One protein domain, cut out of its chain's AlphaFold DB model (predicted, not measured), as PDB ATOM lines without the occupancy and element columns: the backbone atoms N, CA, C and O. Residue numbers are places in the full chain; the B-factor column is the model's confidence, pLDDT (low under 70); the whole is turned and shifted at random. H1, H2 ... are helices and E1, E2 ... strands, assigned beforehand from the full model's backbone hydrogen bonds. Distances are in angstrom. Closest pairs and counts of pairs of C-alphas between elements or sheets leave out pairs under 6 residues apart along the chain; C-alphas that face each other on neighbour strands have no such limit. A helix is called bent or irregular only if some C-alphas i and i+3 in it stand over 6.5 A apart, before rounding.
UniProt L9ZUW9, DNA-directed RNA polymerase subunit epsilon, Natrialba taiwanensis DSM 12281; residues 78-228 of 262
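AT A GLANCE: This is residues 78 to 228 of the 262 residues of the protein "DNA-directed RNA polymerase subunit epsilon" of Natrialba taiwanensis DSM 12281 (UniProt L9ZUW9). A core of crossed helices around H5 is drawn out at both ends: at one end the first part of H2 leads away to H1, and at the other H5 runs out to a long loop from which H6 folds back. H2 and H3 make a helical hairpin on H5, H4 and H8 pack on it too, H7 is near it, and the short strand E1 crosses H3, with Ala 225 close to Leu 122. The printed part has 151 residues, with eight named helices, H1 to H8, followed by one named strand, E1, and its class is mostly helix. It is only just loose, close to compact, with a radius of gyration of the C-alphas of 18.1 A, and it spans 68 by 31 by 27 A.

IN THESE COORDINATES: H1 is residues 78 to 83, beginning at C-alpha 78 (48.782, -13.496, -39.438). H2, residues 93 to 112, is 27.8 A long, and H3, residues 117 to 129, is 18.7 A. H4, residues 132 to 138, is irregular: C-alphas 134 and 137 are 9.0 A apart. H5, residues 141 to 160, is 28.0 A long and ends at C-alpha 160 (52.939, -59.325, -21.701). H6 is residues 173 to 185, 18.1 A; H7 is residues 192 to 200; H8 is residues 205 to 218, 20.3 A. E1, residues 225 to 227, ends at C-alpha 227 (49.556, -45.569, -35.699).

HOW THE PARTS SIT: H5 is the hub, touching four helices. With residues 141 to 149 alone it touches H2, at a steep tilt of 51 degrees; the closest C-alphas, of Thr 106 and Ala 145, are 5.6 A apart. H3 touches H5, its Ala 123 closest to Ile 149 at 5.6 A between C-alphas. H2 and H3 form a hairpin at a shallow tilt of 28 degrees, with C-alphas 110 and 120 closest at 5.9 A. H8 touches H5 about perpendicular, at 76 degrees, with C-alphas 147 and 212 closest at 6.0 A. H4 touches H5, with C-alphas 138 and 144 closest at 7.7 A, and only just touches H8, with 3 pairs of C-alphas within 8 A, the closest being 135 and 211 at 6.7 A. H6 and H7 are each close to H5 but not clearly touching, with closest C-alphas 157 and 183 at 7.3 A and 146 and 198 at 7.1 A. H1 touches no helix. E1 pairs with no named strand; its Ala 225 and Leu 122 of H3 have the closest C-alphas, 4.3 A apart. Every O i to N i+4 pair is within hydrogen-bond range in H1, H2, H3, H5, H6, H7 and H8; H4 has 0 of 3, and 3 of 4 O i to N i+3 pairs.

THE WHOLE: The C-alphas of Val 79 and Ser 172, the two farthest apart, are 68.1 A apart. The printed part has no cut. The link from H5 to H6 is long, with 12 residues, and residues 169 to 175, of which 173 to 175 belong to H6, stand free. The mean pLDDT of the printed part is 85.4; it is under 70 at residues 81, 83 to 85, 164 to 171, 221, and 227 to 228.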
ATOM      1  N   SER A  78      50.243 -13.417 -39.502       71.69
ATOM      2  CA  SER A  78      48.782 -13.496 -39.438       71.69
ATOM      3  C   SER A  78      48.181 -14.270 -40.617       71.69
ATOM      4  O   SER A  78      47.233 -15.027 -40.420       71.69
ATOM      5  N   VAL A  79      48.718 -14.094 -41.830       73.12
ATOM      6  CA  VAL A  79      48.251 -14.797 -43.038       73.12
ATOM      7  C   VAL A  79      48.674 -16.262 -43.004       73.12
ATOM      8  O   VAL A  79      47.858 -17.125 -43.320       73.12
ATOM      9  N   ARG A  80      49.893 -16.564 -42.537       73.94
ATOM     10  CA  ARG A  80      50.331 -17.950 -42.304       73.94
ATOM     11  C   ARG A  80      49.451 -18.658 -41.284       73.94
ATOM     12  O   ARG A  80      48.930 -19.725 -41.568       73.94
ATOM     13  N   ARG A  81      49.175 -18.018 -40.144       69.81
ATOM     14  CA  ARG A  81      48.257 -18.565 -39.136       69.81
ATOM     15  C   ARG A  81      46.844 -18.754 -39.670       69.81
ATOM     16  O   ARG A  81      46.181 -19.689 -39.248       69.81
ATOM     17  N   LEU A  82      46.360 -17.886 -40.554       70.50
ATOM     18  CA  LEU A  82      45.050 -18.068 -41.177       70.50
ATOM     19  C   LEU A  82      45.044 -19.274 -42.125       70.50
ATOM     20  O   LEU A  82      44.127 -20.086 -42.048       70.50
ATOM     21  N   HIS A  83      46.068 -19.400 -42.972       68.75
ATOM     22  CA  HIS A  83      46.219 -20.503 -43.923       68.75
ATOM     23  C   HIS A  83      46.415 -21.855 -43.224       68.75
ATOM     24  O   HIS A  83      45.813 -22.847 -43.615       68.75
ATOM     25  N   ASP A  84      47.178 -21.874 -42.134       67.88
ATOM     26  CA  ASP A  84      47.368 -23.057 -41.291       67.88
ATOM     27  C   ASP A  84      46.171 -23.311 -40.356       67.88
ATOM     28  O   ASP A  84      46.228 -24.179 -39.484       67.88
ATOM     29  N   GLU A  85      45.109 -22.511 -40.481       65.69
ATOM     30  CA  GLU A  85      43.909 -22.531 -39.645       65.69
ATOM     31  C   GLU A  85      44.177 -22.365 -38.131       65.69
ATOM     32  O   GLU A  85      43.341 -22.697 -37.285       65.69
ATOM     33  N   GLN A  86      45.334 -21.797 -37.783       70.75
ATOM     34  CA  GLN A  86      45.814 -21.472 -36.435       70.75
ATOM     35  C   GLN A  86      45.343 -20.095 -35.922       70.75
ATOM     36  O   GLN A  86      45.811 -19.605 -34.881       70.75
ATOM     37  N   HIS A  87      44.471 -19.416 -36.666       75.31
ATOM     38  CA  HIS A  87      43.945 -18.108 -36.300       75.31
ATOM     39  C   HIS A  87      42.715 -18.239 -35.386       75.31
ATOM     40  O   HIS A  87      41.797 -19.002 -35.671       75.31
ATOM     41  N   ALA A  88      42.654 -17.445 -34.311       74.38
ATOM     42  CA  ALA A  88      41.578 -17.528 -33.313       74.38
ATOM     43  C   ALA A  88      40.181 -17.186 -33.866       74.38
ATOM     44  O   ALA A  88      39.173 -17.615 -33.318       74.38
ATOM     45  N   ALA A  89      40.128 -16.415 -34.955       76.69
ATOM     46  CA  ALA A  89      38.886 -16.082 -35.655       76.69
ATOM     47  C   ALA A  89      38.345 -17.223 -36.542       76.69
ATOM     48  O   ALA A  89      37.235 -17.107 -37.058       76.69
ATOM     49  N   THR A  90      39.109 -18.300 -36.748       78.69
ATOM     50  CA  THR A  90      38.664 -19.441 -37.552       78.69
ATOM     51  C   THR A  90      37.608 -20.243 -36.776       78.69
ATOM     52  O   THR A  90      37.861 -20.627 -35.630       78.69
ATOM     53  N   PRO A  91      36.428 -20.527 -37.361       81.62
ATOM     54  CA  PRO A  91      35.422 -21.377 -36.727       81.62
ATOM     55  C   PRO A  91      36.008 -22.734 -36.311       81.62
ATOM     56  O   PRO A  91      36.776 -23.336 -37.056       81.62
ATOM     57  N   GLY A  92      35.685 -23.203 -35.102       82.31
ATOM     58  CA  GLY A  92      36.219 -24.464 -34.565       82.31
ATOM     59  C   GLY A  92      37.687 -24.412 -34.111       82.31
ATOM     60  O   GLY A  92      38.227 -25.433 -33.688       82.31
ATOM     61  N   TYR A  93      38.352 -23.246 -34.146       84.25
ATOM     62  CA  TYR A  93      39.740 -23.110 -33.681       84.25
ATOM     63  C   TYR A  93      39.917 -23.574 -32.234       84.25
ATOM     64  O   TYR A  93      40.823 -24.350 -31.960       84.25
ATOM     65  N   SER A  94      39.053 -23.136 -31.314       84.56
ATOM     66  CA  SER A  94      39.188 -23.455 -29.887       84.56
ATOM     67  C   SER A  94      39.108 -24.957 -29.610       84.56
ATOM     68  O   SER A  94      39.898 -25.475 -28.825       84.56
ATOM     69  N   GLU A  95      38.194 -25.660 -30.279       86.25
ATOM     70  CA  GLU A  95      38.034 -27.114 -30.153       86.25
ATOM     71  C   GLU A  95      39.269 -27.844 -30.679       86.25
ATOM     72  O   GLU A  95      39.833 -28.684 -29.979       86.25
ATOM     73  N   ARG A  96      39.764 -27.457 -31.860       85.69
ATOM     74  CA  ARG A  96      40.983 -28.035 -32.448       85.69
ATOM     75  C   ARG A  96      42.237 -27.713 -31.646       85.69
ATOM     76  O   ARG A  96      43.095 -28.571 -31.478       85.69
ATOM     77  N   ALA A  97      42.361 -26.494 -31.133       85.88
ATOM     78  CA  ALA A  97      43.484 -26.094 -30.298       85.88
ATOM     79  C   ALA A  97      43.505 -26.896 -28.993       85.88
ATOM     80  O   ALA A  97      44.558 -27.397 -28.607       85.88
ATOM     81  N   HIS A  98      42.346 -27.076 -28.354       89.06
ATOM     82  CA  HIS A  98      42.207 -27.902 -27.157       89.06
ATOM     83  C   HIS A  98      42.487 -29.387 -27.440       89.06
ATOM     84  O   HIS A  98      43.189 -30.044 -26.676       89.06
ATOM     85  N   HIS A  99      41.985 -29.910 -28.559       89.25
ATOM     86  CA  HIS A  99      42.272 -31.261 -29.046       89.25
ATOM     87  C   HIS A  99      43.776 -31.494 -29.270       89.25
ATOM     88  O   HIS A  99      44.342 -32.461 -28.760       89.25
ATOM     89  N   LEU A 100      44.455 -30.566 -29.946       87.94
ATOM     90  CA  LEU A 100      45.900 -30.633 -30.167       87.94
ATOM     91  C   LEU A 100      46.696 -30.483 -28.869       87.94
ATOM     92  O   LEU A 100      47.692 -31.180 -28.692       87.94
ATOM     93  N   ASP A 101      46.285 -29.592 -27.965       90.88
ATOM     94  CA  ASP A 101      46.923 -29.420 -26.655       90.88
ATOM     95  C   ASP A 101      46.839 -30.705 -25.821       90.88
ATOM     96  O   ASP A 101      47.837 -31.156 -25.250       90.88
ATOM     97  N   ARG A 102      45.672 -31.359 -25.851       93.00
ATOM     98  CA  ARG A 102      45.434 -32.663 -25.229       93.00
ATOM     99  C   ARG A 102      46.432 -33.713 -25.709       93.00
ATOM    100  O   ARG A 102      47.076 -34.373 -24.888       93.00
ATOM    101  N   LEU A 103      46.608 -33.844 -27.019       92.31
ATOM    102  CA  LEU A 103      47.500 -34.851 -27.601       92.31
ATOM    103  C   LEU A 103      48.980 -34.501 -27.442       92.31
ATOM    104  O   LEU A 103      49.781 -35.371 -27.111       92.31
ATOM    105  N   ARG A 104      49.361 -33.230 -27.605       92.38
ATOM    106  CA  ARG A 104      50.749 -32.771 -27.424       92.38
ATOM    107  C   ARG A 104      51.212 -32.914 -25.980       92.38
ATOM    108  O   ARG A 104      52.317 -33.397 -25.747       92.38
ATOM    109  N   THR A 105      50.365 -32.549 -25.021       94.94
ATOM    110  CA  THR A 105      50.658 -32.732 -23.594       94.94
ATOM    111  C   THR A 105      50.815 -34.212 -23.259       94.94
ATOM    112  O   THR A 105      51.768 -34.590 -22.581       94.94
ATOM    113  N   THR A 106      49.933 -35.068 -23.782       95.38
ATOM    114  CA  THR A 106      50.036 -36.525 -23.604       95.38
ATOM    115  C   THR A 106      51.334 -37.064 -24.200       95.38
ATOM    116  O   THR A 106      52.072 -37.760 -23.510       95.38
ATOM    117  N   GLN A 107      51.676 -36.676 -25.431       93.06
ATOM    118  CA  GLN A 107      52.930 -37.054 -26.086       93.06
ATOM    119  C   GLN A 107      54.156 -36.637 -25.265       93.06
ATOM    120  O   GLN A 107      55.089 -37.421 -25.096       93.06
ATOM    121  N   ALA A 108      54.159 -35.411 -24.736       95.06
ATOM    122  CA  ALA A 108      55.242 -34.913 -23.898       95.06
ATOM    123  C   ALA A 108      55.397 -35.741 -22.612       95.06
ATOM    124  O   ALA A 108      56.522 -36.068 -22.237       95.06
ATOM    125  N   LEU A 109      54.290 -36.130 -21.971       95.50
ATOM    126  CA  LEU A 109      54.305 -37.002 -20.794       95.50
ATOM    127  C   LEU A 109      54.782 -38.420 -21.131       95.50
ATOM    128  O   LEU A 109      55.590 -38.968 -20.387       95.50
ATOM    129  N   CYS A 110      54.344 -38.993 -22.255       94.12
ATOM    130  CA  CYS A 110      54.815 -40.297 -22.730       94.12
ATOM    131  C   CYS A 110      56.328 -40.294 -22.982       94.12
ATOM    132  O   CYS A 110      57.018 -41.223 -22.570       94.12
ATOM    133  N   ASN A 111      56.853 -39.235 -23.606       92.69
ATOM    134  CA  ASN A 111      58.289 -39.080 -23.834       92.69
ATOM    135  C   ASN A 111      59.053 -38.888 -22.517       92.69
ATOM    136  O   ASN A 111      60.116 -39.470 -22.337       92.69
ATOM    137  N   ALA A 112      58.510 -38.102 -21.581       93.75
ATOM    138  CA  ALA A 112      59.125 -37.891 -20.271       93.75
ATOM    139  C   ALA A 112      59.173 -39.168 -19.417       93.75
ATOM    140  O   ALA A 112      60.026 -39.275 -18.541       93.75
ATOM    141  N   LEU A 113      58.250 -40.103 -19.652       93.75
ATOM    142  CA  LEU A 113      58.176 -41.414 -19.005       93.75
ATOM    143  C   LEU A 113      58.866 -42.526 -19.808       93.75
ATOM    144  O   LEU A 113      58.782 -43.678 -19.403       93.75
ATOM    145  N   GLU A 114      59.512 -42.195 -20.931       91.56
ATOM    146  CA  GLU A 114      60.236 -43.151 -21.782       91.56
ATOM    147  C   GLU A 114      59.375 -44.359 -22.206       91.56
ATOM    148  O   GLU A 114      59.840 -45.497 -22.279       91.56
ATOM    149  N   LEU A 115      58.088 -44.119 -22.487       90.25
ATOM    150  CA  LEU A 115      57.176 -45.185 -22.895       90.25
ATOM    151  C   LEU A 115      57.551 -45.755 -24.264       90.25
ATOM    152  O   LEU A 115      57.987 -45.037 -25.166       90.25
ATOM    153  N   THR A 116      57.272 -47.047 -24.450       89.62
ATOM    154  CA  THR A 116      57.437 -47.688 -25.761       89.62
ATOM    155  C   THR A 116      56.530 -47.031 -26.813       89.62
ATOM    156  O   THR A 116      55.444 -46.543 -26.467       89.62
ATOM    157  N   PRO A 117      56.900 -47.058 -28.109       87.19
ATOM    158  CA  PRO A 117      56.070 -46.496 -29.176       87.19
ATOM    159  C   PRO A 117      54.631 -47.024 -29.159       87.19
ATOM    160  O   PRO A 117      53.690 -46.249 -29.279       87.19
ATOM    161  N   TRP A 118      54.459 -48.322 -28.900       87.25
ATOM    162  CA  TRP A 118      53.149 -48.959 -28.778       87.25
ATOM    163  C   TRP A 118      52.303 -48.399 -27.623       87.25
ATOM    164  O   TRP A 118      51.133 -48.066 -27.805       87.25
ATOM    165  N   GLN A 119      52.883 -48.264 -26.429       91.44
ATOM    166  CA  GLN A 119      52.171 -47.708 -25.271       91.44
ATOM    167  C   GLN A 119      51.806 -46.238 -25.491       91.44
ATOM    168  O   GLN A 119      50.736 -45.791 -25.082       91.44
ATOM    169  N   ARG A 120      52.681 -45.485 -26.155       92.00
ATOM    170  CA  ARG A 120      52.432 -44.092 -26.524       92.00
ATOM    171  C   ARG A 120      51.258 -43.970 -27.490       92.00
ATOM    172  O   ARG A 120      50.381 -43.143 -27.267       92.00
ATOM    173  N   ASP A 121      51.223 -44.817 -28.508       90.00
ATOM    174  CA  ASP A 121      50.161 -44.872 -29.510       90.00
ATOM    175  C   ASP A 121      48.793 -45.206 -28.884       90.00
ATOM    176  O   ASP A 121      47.797 -44.544 -29.182       90.00
ATOM    177  N   LEU A 122      48.753 -46.165 -27.953       91.38
ATOM    178  CA  LEU A 122      47.557 -46.477 -27.160       91.38
ATOM    179  C   LEU A 122      47.136 -45.317 -26.251       91.38
ATOM    180  O   LEU A 122      45.958 -44.983 -26.162       91.38
ATOM    181  N   ALA A 123      48.086 -44.679 -25.564       93.94
ATOM    182  CA  ALA A 123      47.783 -43.557 -24.678       93.94
ATOM    183  C   ALA A 123      47.216 -42.358 -25.447       93.94
ATOM    184  O   ALA A 123      46.280 -41.716 -24.970       93.94
ATOM    185  N   LEU A 124      47.753 -42.070 -26.634       92.50
ATOM    186  CA  LEU A 124      47.226 -41.030 -27.510       92.50
ATOM    187  C   LEU A 124      45.828 -41.380 -28.030       92.50
ATOM    188  O   LEU A 124      44.977 -40.498 -28.032       92.50
ATOM    189  N   GLY A 125      45.590 -42.634 -28.437       90.69
ATOM    190  CA  GLY A 125      44.280 -43.075 -28.928       90.69
ATOM    191  C   GLY A 125      43.217 -42.954 -27.843       90.69
ATOM    192  O   GLY A 125      42.183 -42.323 -28.039       90.69
ATOM    193  N   VAL A 126      43.528 -43.436 -26.637       93.06
ATOM    194  CA  VAL A 126      42.631 -43.305 -25.482       93.06
ATOM    195  C   VAL A 126      42.372 -41.839 -25.156       93.06
ATOM    196  O   VAL A 126      41.227 -41.449 -24.957       93.06
ATOM    197  N   MET A 127      43.413 -41.003 -25.106       94.44
ATOM    198  CA  MET A 127      43.232 -39.575 -24.833       94.44
ATOM    199  C   MET A 127      42.398 -38.868 -25.900       94.44
ATOM    200  O   MET A 127      41.819 -37.827 -25.589       94.44
ATOM    201  N   ASP A 128      42.343 -39.392 -27.122       92.00
ATOM    202  CA  ASP A 128      41.544 -38.817 -28.190       92.00
ATOM    203  C   ASP A 128      40.044 -39.086 -28.035       92.00
ATOM    204  O   ASP A 128      39.231 -38.165 -28.165       92.00
ATOM    205  N   GLU A 129      39.698 -40.323 -27.687       90.06
ATOM    206  CA  GLU A 129      38.312 -40.791 -27.627       90.06
ATOM    207  C   GLU A 129      37.601 -40.435 -26.318       90.06
ATOM    208  O   GLU A 129      36.391 -40.212 -26.316       90.06
ATOM    209  N   ILE A 130      38.331 -40.343 -25.202       93.38
ATOM    210  CA  ILE A 130      37.705 -40.095 -23.899       93.38
ATOM    211  C   ILE A 130      37.071 -38.704 -23.802       93.38
ATOM    212  O   ILE A 130      37.613 -37.694 -24.272       93.38
ATOM    213  N   ASP A 131      35.967 -38.638 -23.060       93.25
ATOM    214  CA  ASP A 131      35.335 -37.386 -22.678       93.25
ATOM    215  C   ASP A 131      35.954 -36.853 -21.377       93.25
ATOM    216  O   ASP A 131      35.784 -37.399 -20.280       93.25
ATOM    217  N   LEU A 132      36.676 -35.734 -21.495       93.75
ATOM    218  CA  LEU A 132      37.282 -35.049 -20.354       93.75
ATOM    219  C   LEU A 132      36.236 -34.462 -19.389       93.75
ATOM    220  O   LEU A 132      36.558 -34.231 -18.221       93.75
ATOM    221  N   THR A 133      35.000 -34.207 -19.824       93.25
ATOM    222  CA  THR A 133      33.966 -33.589 -18.979       93.25
ATOM    223  C   THR A 133      33.492 -34.503 -17.847       93.25
ATOM    224  O   THR A 133      33.271 -34.022 -16.734       93.25
ATOM    225  N   GLU A 134      33.484 -35.815 -18.072       94.19
ATOM    226  CA  GLU A 134      33.168 -36.857 -17.084       94.19
ATOM    227  C   GLU A 134      34.156 -36.891 -15.899       94.19
ATOM    228  O   GLU A 134      33.828 -37.325 -14.792       94.19
ATOM    229  N   PHE A 135      35.372 -36.360 -16.072       92.94
ATOM    230  CA  PHE A 135      36.346 -36.203 -14.983       92.94
ATOM    231  C   PHE A 135      36.044 -34.987 -14.083       92.94
ATOM    232  O   PHE A 135      36.727 -34.758 -13.074       92.94
ATOM    233  N   GLY A 136      35.015 -34.204 -14.421       92.31
ATOM    234  CA  GLY A 136      34.498 -33.093 -13.632       92.31
ATOM    235  C   GLY A 136      35.564 -32.044 -13.319       92.31
ATOM    236  O   GLY A 136      36.255 -31.533 -14.200       92.31
ATOM    237  N   SER A 137      35.731 -31.722 -12.036       90.38
ATOM    238  CA  SER A 137      36.719 -30.734 -11.581       90.38
ATOM    239  C   SER A 137      38.178 -31.166 -11.780       90.38
ATOM    240  O   SER A 137      39.076 -30.333 -11.679       90.38
ATOM    241  N   GLN A 138      38.434 -32.443 -12.078       89.88
ATOM    242  CA  GLN A 138      39.778 -32.988 -12.285       89.88
ATOM    243  C   GLN A 138      40.117 -33.238 -13.759       89.88
ATOM    244  O   GLN A 138      41.100 -33.913 -14.053       89.88
ATOM    245  N   ARG A 139      39.366 -32.634 -14.684       93.00
ATOM    246  CA  ARG A 139      39.551 -32.724 -16.144       93.00
ATOM    247  C   ARG A 139      40.818 -32.070 -16.713       93.00
ATOM    248  O   ARG A 139      40.905 -31.838 -17.914       93.00
ATOM    249  N   ALA A 140      41.781 -31.705 -15.867       94.56
ATOM    250  CA  ALA A 140      43.029 -31.117 -16.332       94.56
ATOM    251  C   ALA A 140      43.779 -32.139 -17.198       94.56
ATOM    252  O   ALA A 140      44.072 -33.238 -16.722       94.56
ATOM    253  N   ILE A 141      44.112 -31.757 -18.435       95.19
ATOM    254  CA  ILE A 141      44.745 -32.633 -19.432       95.19
ATOM    255  C   ILE A 141      45.926 -33.428 -18.842       95.19
ATOM    256  O   ILE A 141      45.898 -34.654 -18.952       95.19
ATOM    257  N   PRO A 142      46.908 -32.819 -18.134       96.50
ATOM    258  CA  PRO A 142      48.035 -33.580 -17.598       96.50
ATOM    259  C   PRO A 142      47.631 -34.652 -16.577       96.50
ATOM    260  O   PRO A 142      48.219 -35.730 -16.541       96.50
ATOM    261  N   LYS A 143      46.611 -34.380 -15.748       96.00
ATOM    262  CA  LYS A 143      46.130 -35.337 -14.740       96.00
ATOM    263  C   LYS A 143      45.509 -36.555 -15.401       96.00
ATOM    264  O   LYS A 143      45.846 -37.682 -15.046       96.00
ATOM    265  N   VAL A 144      44.605 -36.319 -16.348       96.69
ATOM    266  CA  VAL A 144      43.911 -37.400 -17.051       96.69
ATOM    267  C   VAL A 144      44.903 -38.200 -17.895       96.69
ATOM    268  O   VAL A 144      44.897 -39.424 -17.819       96.69
ATOM    269  N   ALA A 145      45.841 -37.534 -18.576       96.88
ATOM    270  CA  ALA A 145      46.895 -38.194 -19.343       96.88
ATOM    271  C   ALA A 145      47.754 -39.137 -18.484       96.88
ATOM    272  O   ALA A 145      47.983 -40.276 -18.878       96.88
ATOM    273  N   LEU A 146      48.170 -38.735 -17.277       96.62
ATOM    274  CA  LEU A 146      48.915 -39.622 -16.368       96.62
ATOM    275  C   LEU A 146      48.101 -40.849 -15.926       96.62
ATOM    276  O   LEU A 146      48.649 -41.942 -15.773       96.62
ATOM    277  N   VAL A 147      46.791 -40.686 -15.729       96.50
ATOM    278  CA  VAL A 147      45.883 -41.793 -15.391       96.50
ATOM    279  C   VAL A 147      45.741 -42.756 -16.569       96.50
ATOM    280  O   VAL A 147      45.793 -43.971 -16.365       96.50
ATOM    281  N   VAL A 148      45.604 -42.226 -17.787       96.00
ATOM    282  CA  VAL A 148      45.562 -43.008 -19.028       96.00
ATOM    283  C   VAL A 148      46.864 -43.769 -19.232       96.00
ATOM    284  O   VAL A 148      46.825 -44.982 -19.406       96.00
ATOM    285  N   ILE A 149      48.014 -43.100 -19.121       95.50
ATOM    286  CA  ILE A 149      49.336 -43.719 -19.263       95.50
ATOM    287  C   ILE A 149      49.493 -44.889 -18.294       95.50
ATOM    288  O   ILE A 149      49.843 -45.991 -18.717       95.50
ATOM    289  N   ARG A 150      49.162 -44.697 -17.008       94.44
ATOM    290  CA  ARG A 150      49.176 -45.805 -16.044       94.44
ATOM    291  C   ARG A 150      48.281 -46.947 -16.509       94.44
ATOM    292  O   ARG A 150      48.677 -48.104 -16.439       94.44
ATOM    293  N   HIS A 151      47.063 -46.638 -16.946       93.31
ATOM    294  CA  HIS A 151      46.125 -47.671 -17.350       93.31
ATOM    295  C   HIS A 151      46.619 -48.475 -18.558       93.31
ATOM    296  O   HIS A 151      46.524 -49.701 -18.522       93.31
ATOM    297  N   VAL A 152      47.156 -47.803 -19.576       93.31
ATOM    298  CA  VAL A 152      47.714 -48.420 -20.784       93.31
ATOM    299  C   VAL A 152      48.894 -49.318 -20.434       93.31
ATOM    300  O   VAL A 152      48.931 -50.470 -20.853       93.31
ATOM    301  N   VAL A 153      49.824 -48.831 -19.611       91.88
ATOM    302  CA  VAL A 153      50.990 -49.613 -19.189       91.88
ATOM    303  C   VAL A 153      50.573 -50.817 -18.336       91.88
ATOM    304  O   VAL A 153      51.088 -51.915 -18.534       91.88
ATOM    305  N   ASP A 154      49.587 -50.660 -17.448       89.31
ATOM    306  CA  ASP A 154      48.999 -51.775 -16.693       89.31
ATOM    307  C   ASP A 154      48.353 -52.823 -17.621       89.31
ATOM    308  O   ASP A 154      48.376 -54.017 -17.324       89.31
ATOM    309  N   VAL A 155      47.726 -52.411 -18.729       87.50
ATOM    310  CA  VAL A 155      47.122 -53.326 -19.715       87.50
ATOM    311  C   VAL A 155      48.206 -54.049 -20.515       87.50
ATOM    312  O   VAL A 155      48.199 -55.277 -20.555       87.50
ATOM    313  N   ASP A 156      49.164 -53.321 -21.087       87.00
ATOM    314  CA  ASP A 156      50.255 -53.899 -21.884       87.00
ATOM    315  C   ASP A 156      51.103 -54.873 -21.050       87.00
ATOM    316  O   ASP A 156      51.407 -55.975 -21.506       87.00
ATOM    317  N   ARG A 157      51.387 -54.549 -19.779       85.88
ATOM    318  CA  ARG A 157      52.106 -55.452 -18.866       85.88
ATOM    319  C   ARG A 157      51.300 -56.697 -18.505       85.88
ATOM    320  O   ARG A 157      51.873 -57.785 -18.478       85.88
ATOM    321  N   ARG A 158      49.987 -56.582 -18.268       82.00
ATOM    322  CA  ARG A 158      49.126 -57.759 -18.040       82.00
ATOM    323  C   ARG A 158      49.120 -58.696 -19.242       82.00
ATOM    324  O   ARG A 158      49.299 -59.898 -19.060       82.00
ATOM    325  N   THR A 159      49.010 -58.146 -20.449       81.62
ATOM    326  CA  THR A 159      49.090 -58.926 -21.688       81.62
ATOM    327  C   THR A 159      50.481 -59.545 -21.878       81.62
ATOM    328  O   THR A 159      50.575 -60.715 -22.245       81.62
ATOM    329  N   TYR A 160      51.566 -58.815 -21.592       79.12
ATOM    330  CA  TYR A 160      52.939 -59.325 -21.701       79.12
ATOM    331  C   TYR A 160      53.205 -60.513 -20.768       79.12
ATOM    332  O   TYR A 160      53.747 -61.528 -21.201       79.12
ATOM    333  N   PHE A 161      52.781 -60.417 -19.506       78.56
ATOM    334  CA  PHE A 161      52.892 -61.513 -18.536       78.56
ATOM    335  C   PHE A 161      51.805 -62.589 -18.708       78.56
ATOM    336  O   PHE A 161      51.823 -63.597 -18.004       78.56
ATOM    337  N   GLY A 162      50.866 -62.397 -19.640       72.19
ATOM    338  CA  GLY A 162      49.796 -63.344 -19.939       72.19
ATOM    339  C   GLY A 162      48.750 -63.490 -18.834       72.19
ATOM    340  O   GLY A 162      48.063 -64.506 -18.821       72.19
ATOM    341  N   LEU A 163      48.617 -62.510 -17.930       72.50
ATOM    342  CA  LEU A 163      47.673 -62.552 -16.801       72.50
ATOM    343  C   LEU A 163      46.202 -62.568 -17.242       72.50
ATOM    344  O   LEU A 163      45.355 -63.002 -16.469       72.50
ATOM    345  N   ASP A 164      45.897 -62.092 -18.450       68.69
ATOM    346  CA  ASP A 164      44.519 -61.985 -18.946       68.69
ATOM    347  C   ASP A 164      43.880 -63.365 -19.239       68.69
ATOM    348  O   ASP A 164      42.666 -63.504 -19.129       68.69
ATOM    349  N   ASP A 165      44.690 -64.395 -19.530       62.66
ATOM    350  CA  ASP A 165      44.234 -65.760 -19.877       62.66
ATOM    351  C   ASP A 165      44.518 -66.793 -18.771       62.66
ATOM    352  O   ASP A 165      44.363 -68.003 -18.959       62.66
ATOM    353  N   VAL A 166      45.021 -66.332 -17.625       64.19
ATOM    354  CA  VAL A 166      45.370 -67.192 -16.498       64.19
ATOM    355  C   VAL A 166      44.090 -67.595 -15.772       64.19
ATOM    356  O   VAL A 166      43.467 -66.782 -15.090       64.19
ATOM    357  N   ASP A 167      43.711 -68.872 -15.880       65.00
ATOM    358  CA  ASP A 167      42.663 -69.427 -15.027       65.00
ATOM    359  C   ASP A 167      43.207 -69.561 -13.601       65.00
ATOM    360  O   ASP A 167      43.952 -70.493 -13.276       65.00
ATOM    361  N   ALA A 168      42.822 -68.614 -12.745       62.50
ATOM    362  CA  ALA A 168      43.201 -68.563 -11.338       62.50
ATOM    363  C   ALA A 168      42.848 -69.846 -10.560       62.50
ATOM    364  O   ALA A 168      43.428 -70.085  -9.505       62.50
ATOM    365  N   GLN A 169      41.933 -70.685 -11.068       64.56
ATOM    366  CA  GLN A 169      41.593 -71.980 -10.467       64.56
ATOM    367  C   GLN A 169      42.604 -73.090 -10.797       64.56
ATOM    368  O   GLN A 169      42.627 -74.116 -10.118       64.56
ATOM    369  N   THR A 170      43.437 -72.912 -11.827       67.56
ATOM    370  CA  THR A 170      44.392 -73.932 -12.302       67.56
ATOM    371  C   THR A 170      45.833 -73.679 -11.869       67.56
ATOM    372  O   THR A 170      46.647 -74.604 -11.900       67.56
ATOM    373  N   LEU A 171      46.172 -72.455 -11.449       69.25
ATOM    374  CA  LEU A 171      47.515 -72.145 -10.962       69.25
ATOM    375  C   LEU A 171      47.691 -72.518  -9.491       69.25
ATOM    376  O   LEU A 171      46.817 -72.297  -8.656       69.25
ATOM    377  N   SER A 172      48.886 -73.008  -9.160       74.25
ATOM    378  CA  SER A 172      49.317 -73.099  -7.769       74.25
ATOM    379  C   SER A 172      49.448 -71.704  -7.151       74.25
ATOM    380  O   SER A 172      49.782 -70.733  -7.837       74.25
ATOM    381  N   ALA A 173      49.222 -71.613  -5.837       76.12
ATOM    382  CA  ALA A 173      49.374 -70.369  -5.081       76.12
ATOM    383  C   ALA A 173      50.772 -69.753  -5.271       76.12
ATOM    384  O   ALA A 173      50.876 -68.571  -5.585       76.12
ATOM    385  N   ASP A 174      51.825 -70.576  -5.226       75.38
ATOM    386  CA  ASP A 174      53.210 -70.127  -5.416       75.38
ATOM    387  C   ASP A 174      53.441 -69.498  -6.801       75.38
ATOM    388  O   ASP A 174      54.137 -68.490  -6.931       75.38
ATOM    389  N   ARG A 175      52.831 -70.063  -7.854       73.44
ATOM    390  CA  ARG A 175      52.971 -69.541  -9.218       73.44
ATOM    391  C   ARG A 175      52.171 -68.255  -9.421       73.44
ATOM    392  O   ARG A 175      52.620 -67.380 -10.161       73.44
ATOM    393  N   MET A 176      51.014 -68.124  -8.769       74.19
ATOM    394  CA  MET A 176      50.277 -66.859  -8.735       74.19
ATOM    395  C   MET A 176      51.084 -65.773  -8.021       74.19
ATOM    396  O   MET A 176      51.255 -64.689  -8.577       74.19
ATOM    397  N   ASP A 177      51.629 -66.066  -6.840       77.12
ATOM    398  CA  ASP A 177      52.412 -65.105  -6.057       77.12
ATOM    399  C   ASP A 177      53.659 -64.624  -6.808       77.12
ATOM    400  O   ASP A 177      53.967 -63.429  -6.796       77.12
ATOM    401  N   GLU A 178      54.339 -65.513  -7.537       80.06
ATOM    402  CA  GLU A 178      55.476 -65.150  -8.383       80.06
ATOM    403  C   GLU A 178      55.074 -64.176  -9.509       80.06
ATOM    404  O   GLU A 178      55.713 -63.136  -9.685       80.06
ATOM    405  N   LEU A 179      53.992 -64.467 -10.243       74.00
ATOM    406  CA  LEU A 179      53.506 -63.619 -11.339       74.00
ATOM    407  C   LEU A 179      53.024 -62.249 -10.839       74.00
ATOM    408  O   LEU A 179      53.359 -61.218 -11.426       74.00
ATOM    409  N   PHE A 180      52.283 -62.214  -9.730       72.69
ATOM    410  CA  PHE A 180      51.853 -60.959  -9.108       72.69
ATOM    411  C   PHE A 180      53.028 -60.165  -8.529       72.69
ATOM    412  O   PHE A 180      53.021 -58.930  -8.590       72.69
ATOM    413  N   GLY A 181      54.047 -60.845  -7.998       76.81
ATOM    414  CA  GLY A 181      55.295 -60.234  -7.551       76.81
ATOM    415  C   GLY A 181      56.040 -59.555  -8.699       76.81
ATOM    416  O   GLY A 181      56.394 -58.380  -8.588       76.81
ATOM    417  N   GLN A 182      56.199 -60.252  -9.827       75.06
ATOM    418  CA  GLN A 182      56.812 -59.699 -11.040       75.06
ATOM    419  C   GLN A 182      56.016 -58.511 -11.591       75.06
ATOM    420  O   GLN A 182      56.616 -57.491 -11.934       75.06
ATOM    421  N   TYR A 183      54.684 -58.591 -11.612       76.25
ATOM    422  CA  TYR A 183      53.825 -57.480 -12.027       76.25
ATOM    423  C   TYR A 183      53.995 -56.247 -11.125       76.25
ATOM    424  O   TYR A 183      54.231 -55.152 -11.633       76.25
ATOM    425  N   ARG A 184      53.932 -56.412  -9.792       75.31
ATOM    426  CA  ARG A 184      54.121 -55.297  -8.843       75.31
ATOM    427  C   ARG A 184      55.497 -54.659  -8.962       75.31
ATOM    428  O   ARG A 184      55.591 -53.440  -8.892       75.31
ATOM    429  N   ALA A 185      56.544 -55.468  -9.115       76.25
ATOM    430  CA  ALA A 185      57.912 -54.971  -9.235       76.25
ATOM    431  C   ALA A 185      58.084 -54.048 -10.447       76.25
ATOM    432  O   ALA A 185      58.937 -53.166 -10.428       76.25
ATOM    433  N   HIS A 186      57.256 -54.240 -11.471       75.50
ATOM    434  CA  HIS A 186      57.270 -53.411 -12.654       75.50
ATOM    435  C   HIS A 186      56.207 -52.316 -12.631       75.50
ATOM    436  O   HIS A 186      56.152 -51.638 -13.625       75.50
ATOM    437  N   ASP A 187      55.378 -52.078 -11.606       83.31
ATOM    438  CA  ASP A 187      54.321 -51.039 -11.653       83.31
ATOM    439  C   ASP A 187      54.897 -49.632 -11.941       83.31
ATOM    440  O   ASP A 187      55.797 -49.153 -11.254       83.31
ATOM    441  N   ILE A 188      54.348 -48.938 -12.948       86.00
ATOM    442  CA  ILE A 188      54.822 -47.609 -13.382       86.00
ATOM    443  C   ILE A 188      54.641 -46.564 -12.284       86.00
ATOM    444  O   ILE A 188      55.378 -45.585 -12.210       86.00
ATOM    445  N   THR A 189      53.678 -46.777 -11.388       87.00
ATOM    446  CA  THR A 189      53.461 -45.873 -10.259       87.00
ATOM    447  C   THR A 189      54.581 -45.919  -9.233       87.00
ATOM    448  O   THR A 189      54.701 -44.973  -8.455       87.00
ATOM    449  N   GLU A 190      55.427 -46.953  -9.249       86.88
ATOM    450  CA  GLU A 190      56.596 -47.037  -8.378       86.88
ATOM    451  C   GLU A 190      57.811 -46.275  -8.922       86.88
ATOM    452  O   GLU A 190      58.688 -45.890  -8.139       86.88
ATOM    453  N   GLU A 191      57.821 -45.963 -10.221       89.56
ATOM    454  CA  GLU A 191      58.898 -45.248 -10.895       89.56
ATOM    455  C   GLU A 191      59.012 -43.794 -10.404       89.56
ATOM    456  O   GLU A 191      58.033 -43.046 -10.283       89.56
ATOM    457  N   SER A 192      60.244 -43.358 -10.123       92.19
ATOM    458  CA  SER A 192      60.506 -42.034  -9.538       92.19
ATOM    459  C   SER A 192      60.051 -40.879 -10.441       92.19
ATOM    460  O   SER A 192      59.559 -39.859  -9.952       92.19
ATOM    461  N   THR A 193      60.172 -41.049 -11.759       92.44
ATOM    462  CA  THR A 193      59.725 -40.081 -12.768       92.44
ATOM    463  C   THR A 193      58.209 -39.927 -12.756       92.44
ATOM    464  O   THR A 193      57.720 -38.796 -12.714       92.44
ATOM    465  N   PHE A 194      57.461 -41.034 -12.689       94.19
ATOM    466  CA  PHE A 194      56.004 -40.996 -12.591       94.19
ATOM    467  C   PHE A 194      55.547 -40.322 -11.297       94.19
ATOM    468  O   PHE A 194      54.735 -39.399 -11.341       94.19
ATOM    469  N   LYS A 195      56.119 -40.712 -10.149       94.50
ATOM    470  CA  LYS A 195      55.817 -40.098  -8.842       94.50
ATOM    471  C   LYS A 195      56.032 -38.583  -8.861       94.50
ATOM    472  O   LYS A 195      55.186 -37.834  -8.373       94.50
ATOM    473  N   ARG A 196      57.135 -38.126  -9.459       95.38
ATOM    474  CA  ARG A 196      57.450 -36.699  -9.605       95.38
ATOM    475  C   ARG A 196      56.425 -35.976 -10.480       95.38
ATOM    476  O   ARG A 196      55.921 -34.939 -10.066       95.38
ATOM    477  N   LEU A 197      56.093 -36.516 -11.654       94.56
ATOM    478  CA  LEU A 197      55.108 -35.910 -12.561       94.56
ATOM    479  C   LEU A 197      53.704 -35.869 -11.941       94.56
ATOM    480  O   LEU A 197      53.032 -34.839 -12.007       94.56
ATOM    481  N   ALA A 198      53.286 -36.949 -11.280       94.56
ATOM    482  CA  ALA A 198      52.019 -37.009 -10.558       94.56
ATOM    483  C   ALA A 198      51.950 -35.945  -9.453       94.56
ATOM    484  O   ALA A 198      50.967 -35.206  -9.373       94.56
ATOM    485  N   ALA A 199      53.015 -35.792  -8.663       94.94
ATOM    486  CA  ALA A 199      53.096 -34.758  -7.636       94.94
ATOM    487  C   ALA A 199      53.031 -33.337  -8.227       94.94
ATOM    488  O   ALA A 199      52.251 -32.521  -7.738       94.94
ATOM    489  N   THR A 200      53.773 -33.055  -9.307       95.69
ATOM    490  CA  THR A 200      53.760 -31.751 -10.000       95.69
ATOM    491  C   THR A 200      52.357 -31.346 -10.440       95.69
ATOM    492  O   THR A 200      51.984 -30.177 -10.350       95.69
ATOM    493  N   HIS A 201      51.552 -32.310 -10.883       93.31
ATOM    494  CA  HIS A 201      50.183 -32.055 -11.309       93.31
ATOM    495  C   HIS A 201      49.149 -32.212 -10.188       93.31
ATOM    496  O   HIS A 201      47.962 -32.065 -10.458       93.31
ATOM    497  N   GLY A 202      49.551 -32.464  -8.938       91.88
ATOM    498  CA  GLY A 202      48.632 -32.607  -7.804       91.88
ATOM    499  C   GLY A 202      47.734 -33.840  -7.920       91.88
ATOM    500  O   GLY A 202      46.520 -33.742  -7.711       91.88
ATOM    501  N   LEU A 203      48.320 -34.965  -8.329       92.94
ATOM    502  CA  LEU A 203      47.683 -36.270  -8.452       92.94
ATOM    503  C   LEU A 203      48.210 -37.189  -7.338       92.94
ATOM    504  O   LEU A 203      49.330 -37.691  -7.406       92.94
ATOM    505  N   ASP A 204      47.402 -37.390  -6.299       92.00
ATOM    506  CA  ASP A 204      47.669 -38.355  -5.229       92.00
ATOM    507  C   ASP A 204      47.129 -39.755  -5.582       92.00
ATOM    508  O   ASP A 204      46.338 -39.930  -6.510       92.00
ATOM    509  N   THR A 205      47.519 -40.783  -4.828       89.25
ATOM    510  CA  THR A 205      47.087 -42.169  -5.088       89.25
ATOM    511  C   THR A 205      45.560 -42.325  -5.066       89.25
ATOM    512  O   THR A 205      44.997 -43.109  -5.834       89.25
ATOM    513  N   THR A 206      44.869 -41.562  -4.214       92.00
ATOM    514  CA  THR A 206      43.407 -41.603  -4.080       92.00
ATOM    515  C   THR A 206      42.709 -41.028  -5.308       92.00
ATOM    516  O   THR A 206      41.841 -41.689  -5.887       92.00
ATOM    517  N   SER A 207      43.085 -39.818  -5.732       89.75
ATOM    518  CA  SER A 207      42.561 -39.185  -6.947       89.75
ATOM    519  C   SER A 207      42.896 -40.012  -8.174       89.75
ATOM    520  O   SER A 207      42.004 -40.267  -8.974       89.75
ATOM    521  N   LEU A 208      44.114 -40.543  -8.269       91.31
ATOM    522  CA  LEU A 208      44.514 -41.426  -9.353       91.31
ATOM    523  C   LEU A 208      43.577 -42.644  -9.444       91.31
ATOM    524  O   LEU A 208      43.006 -42.913 -10.501       91.31
ATOM    525  N   ASN A 209      43.349 -43.360  -8.339       91.62
ATOM    526  CA  ASN A 209      42.454 -44.521  -8.336       91.62
ATOM    527  C   ASN A 209      40.996 -44.146  -8.648       91.62
ATOM    528  O   ASN A 209      40.292 -44.921  -9.297       91.62
ATOM    529  N   ARG A 210      40.536 -42.965  -8.221       93.31
ATOM    530  CA  ARG A 210      39.197 -42.457  -8.549       93.31
ATOM    531  C   ARG A 210      39.060 -42.147 -10.039       93.31
ATOM    532  O   ARG A 210      38.115 -42.627 -10.657       93.31
ATOM    533  N   LEU A 211      39.997 -41.396 -10.615       93.94
ATOM    534  CA  LEU A 211      39.991 -41.040 -12.036       93.94
ATOM    535  C   LEU A 211      40.150 -42.280 -12.917       93.94
ATOM    536  O   LEU A 211      39.500 -42.381 -13.947       93.94
ATOM    537  N   ARG A 212      40.923 -43.278 -12.475       93.00
ATOM    538  CA  ARG A 212      41.032 -44.561 -13.178       93.00
ATOM    539  C   ARG A 212      39.690 -45.291 -13.281       93.00
ATOM    540  O   ARG A 212      39.448 -45.952 -14.282       93.00
ATOM    541  N   ARG A 213      38.826 -45.212 -12.262       93.19
ATOM    542  CA  ARG A 213      37.485 -45.821 -12.329       93.19
ATOM    543  C   ARG A 213      36.605 -45.126 -13.364       93.19
ATOM    544  O   ARG A 213      35.932 -45.823 -14.107       93.19
ATOM    545  N   VAL A 214      36.664 -43.796 -13.429       94.88
ATOM    546  CA  VAL A 214      35.953 -42.995 -14.443       94.88
ATOM    547  C   VAL A 214      36.467 -43.318 -15.845       94.88
ATOM    548  O   VAL A 214      35.679 -43.550 -16.751       94.88
ATOM    549  N   LEU A 215      37.788 -43.418 -16.008       93.56
ATOM    550  CA  LEU A 215      38.391 -43.835 -17.270       93.56
ATOM    551  C   LEU A 215      37.867 -45.211 -17.706       93.56
ATOM    552  O   LEU A 215      37.408 -45.371 -18.827       93.56
ATOM    553  N   LYS A 216      37.875 -46.198 -16.802       91.75
ATOM    554  CA  LYS A 216      37.393 -47.552 -17.104       91.75
ATOM    555  C   LYS A 216      35.915 -47.617 -17.485       91.75
ATOM    556  O   LYS A 216      35.552 -48.528 -18.206       91.75
ATOM    557  N   SER A 217      35.068 -46.714 -16.988       91.50
ATOM    558  CA  SER A 217      33.656 -46.693 -17.391       91.50
ATOM    559  C   SER A 217      33.426 -46.098 -18.779       91.50
ATOM    560  O   SER A 217      32.343 -46.279 -19.317       91.50
ATOM    561  N   GLN A 218      34.406 -45.374 -19.328       90.44
ATOM    562  CA  GLN A 218      34.336 -44.818 -20.683       90.44
ATOM    563  C   GLN A 218      34.953 -45.738 -21.737       90.44
ATOM    564  O   GLN A 218      34.629 -45.608 -22.910       90.44
ATOM    565  N   LEU A 219      35.867 -46.620 -21.335       88.12
ATOM    566  CA  LEU A 219      36.569 -47.502 -22.257       88.12
ATOM    567  C   LEU A 219      35.758 -48.767 -22.532       88.12
ATOM    568  O   LEU A 219      35.240 -49.395 -21.606       88.12
ATOM    569  N   GLU A 220      35.702 -49.143 -23.806       74.56
ATOM    570  CA  GLU A 220      35.264 -50.464 -24.251       74.56
ATOM    571  C   GLU A 220      36.356 -51.521 -23.967       74.56
ATOM    572  O   GLU A 220      37.414 -51.218 -23.406       74.56
ATOM    573  N   ASP A 221      36.100 -52.787 -24.311       67.31
ATOM    574  CA  ASP A 221      37.011 -53.899 -23.996       67.31
ATOM    575  C   ASP A 221      38.372 -53.808 -24.723       67.31
ATOM    576  O   ASP A 221      39.375 -54.331 -24.224       67.31
ATOM    577  N   GLU A 222      38.436 -53.126 -25.873       74.12
ATOM    578  CA  GLU A 222      39.674 -52.897 -26.625       74.12
ATOM    579  C   GLU A 222      40.110 -51.427 -26.557       74.12
ATOM    580  O   GLU A 222      39.300 -50.506 -26.623       74.12
ATOM    581  N   LEU A 223      41.421 -51.206 -26.400       80.19
ATOM    582  CA  LEU A 223      41.984 -49.862 -26.342       80.19
ATOM    583  C   LEU A 223      42.247 -49.334 -27.759       80.19
ATOM    584  O   LEU A 223      42.950 -50.007 -28.519       80.19
ATOM    585  N   PRO A 224      41.796 -48.115 -28.093       80.31
ATOM    586  CA  PRO A 224      42.114 -47.494 -29.369       80.31
ATOM    587  C   PRO A 224      43.616 -47.210 -29.470       80.31
ATOM    588  O   PRO A 224      44.226 -46.621 -28.573       80.31
ATOM    589  N   ALA A 225      44.224 -47.623 -30.581       79.56
ATOM    590  CA  ALA A 225      45.629 -47.372 -30.873       79.56
ATOM    591  C   ALA A 225      45.754 -46.365 -32.014       79.56
ATOM    592  O   ALA A 225      45.198 -46.577 -33.092       79.56
ATOM    593  N   TYR A 226      46.548 -45.314 -31.823       78.38
ATOM    594  CA  TYR A 226      47.075 -44.584 -32.969       78.38
ATOM    595  C   TYR A 226      48.193 -45.377 -33.660       78.38
ATOM    596  O   TYR A 226      48.741 -46.344 -33.149       78.38
ATOM    597  N   GLY A 227      48.510 -44.995 -34.882       68.38
ATOM    598  CA  GLY A 227      49.556 -45.569 -35.699       68.38
ATOM    599  C   GLY A 227      50.124 -44.521 -36.639       68.38
ATOM    600  O   GLY A 227      49.635 -43.390 -36.757       68.38
ATOM    601  N   ARG A 228      51.203 -44.898 -37.320       66.06
ATOM    602  CA  ARG A 228      51.886 -44.022 -38.274       66.06
ATOM    603  C   ARG A 228      51.009 -43.782 -39.489       66.06
ATOM    604  O   ARG A 228      50.631 -44.754 -40.105       66.06
TER     605      ARG A 228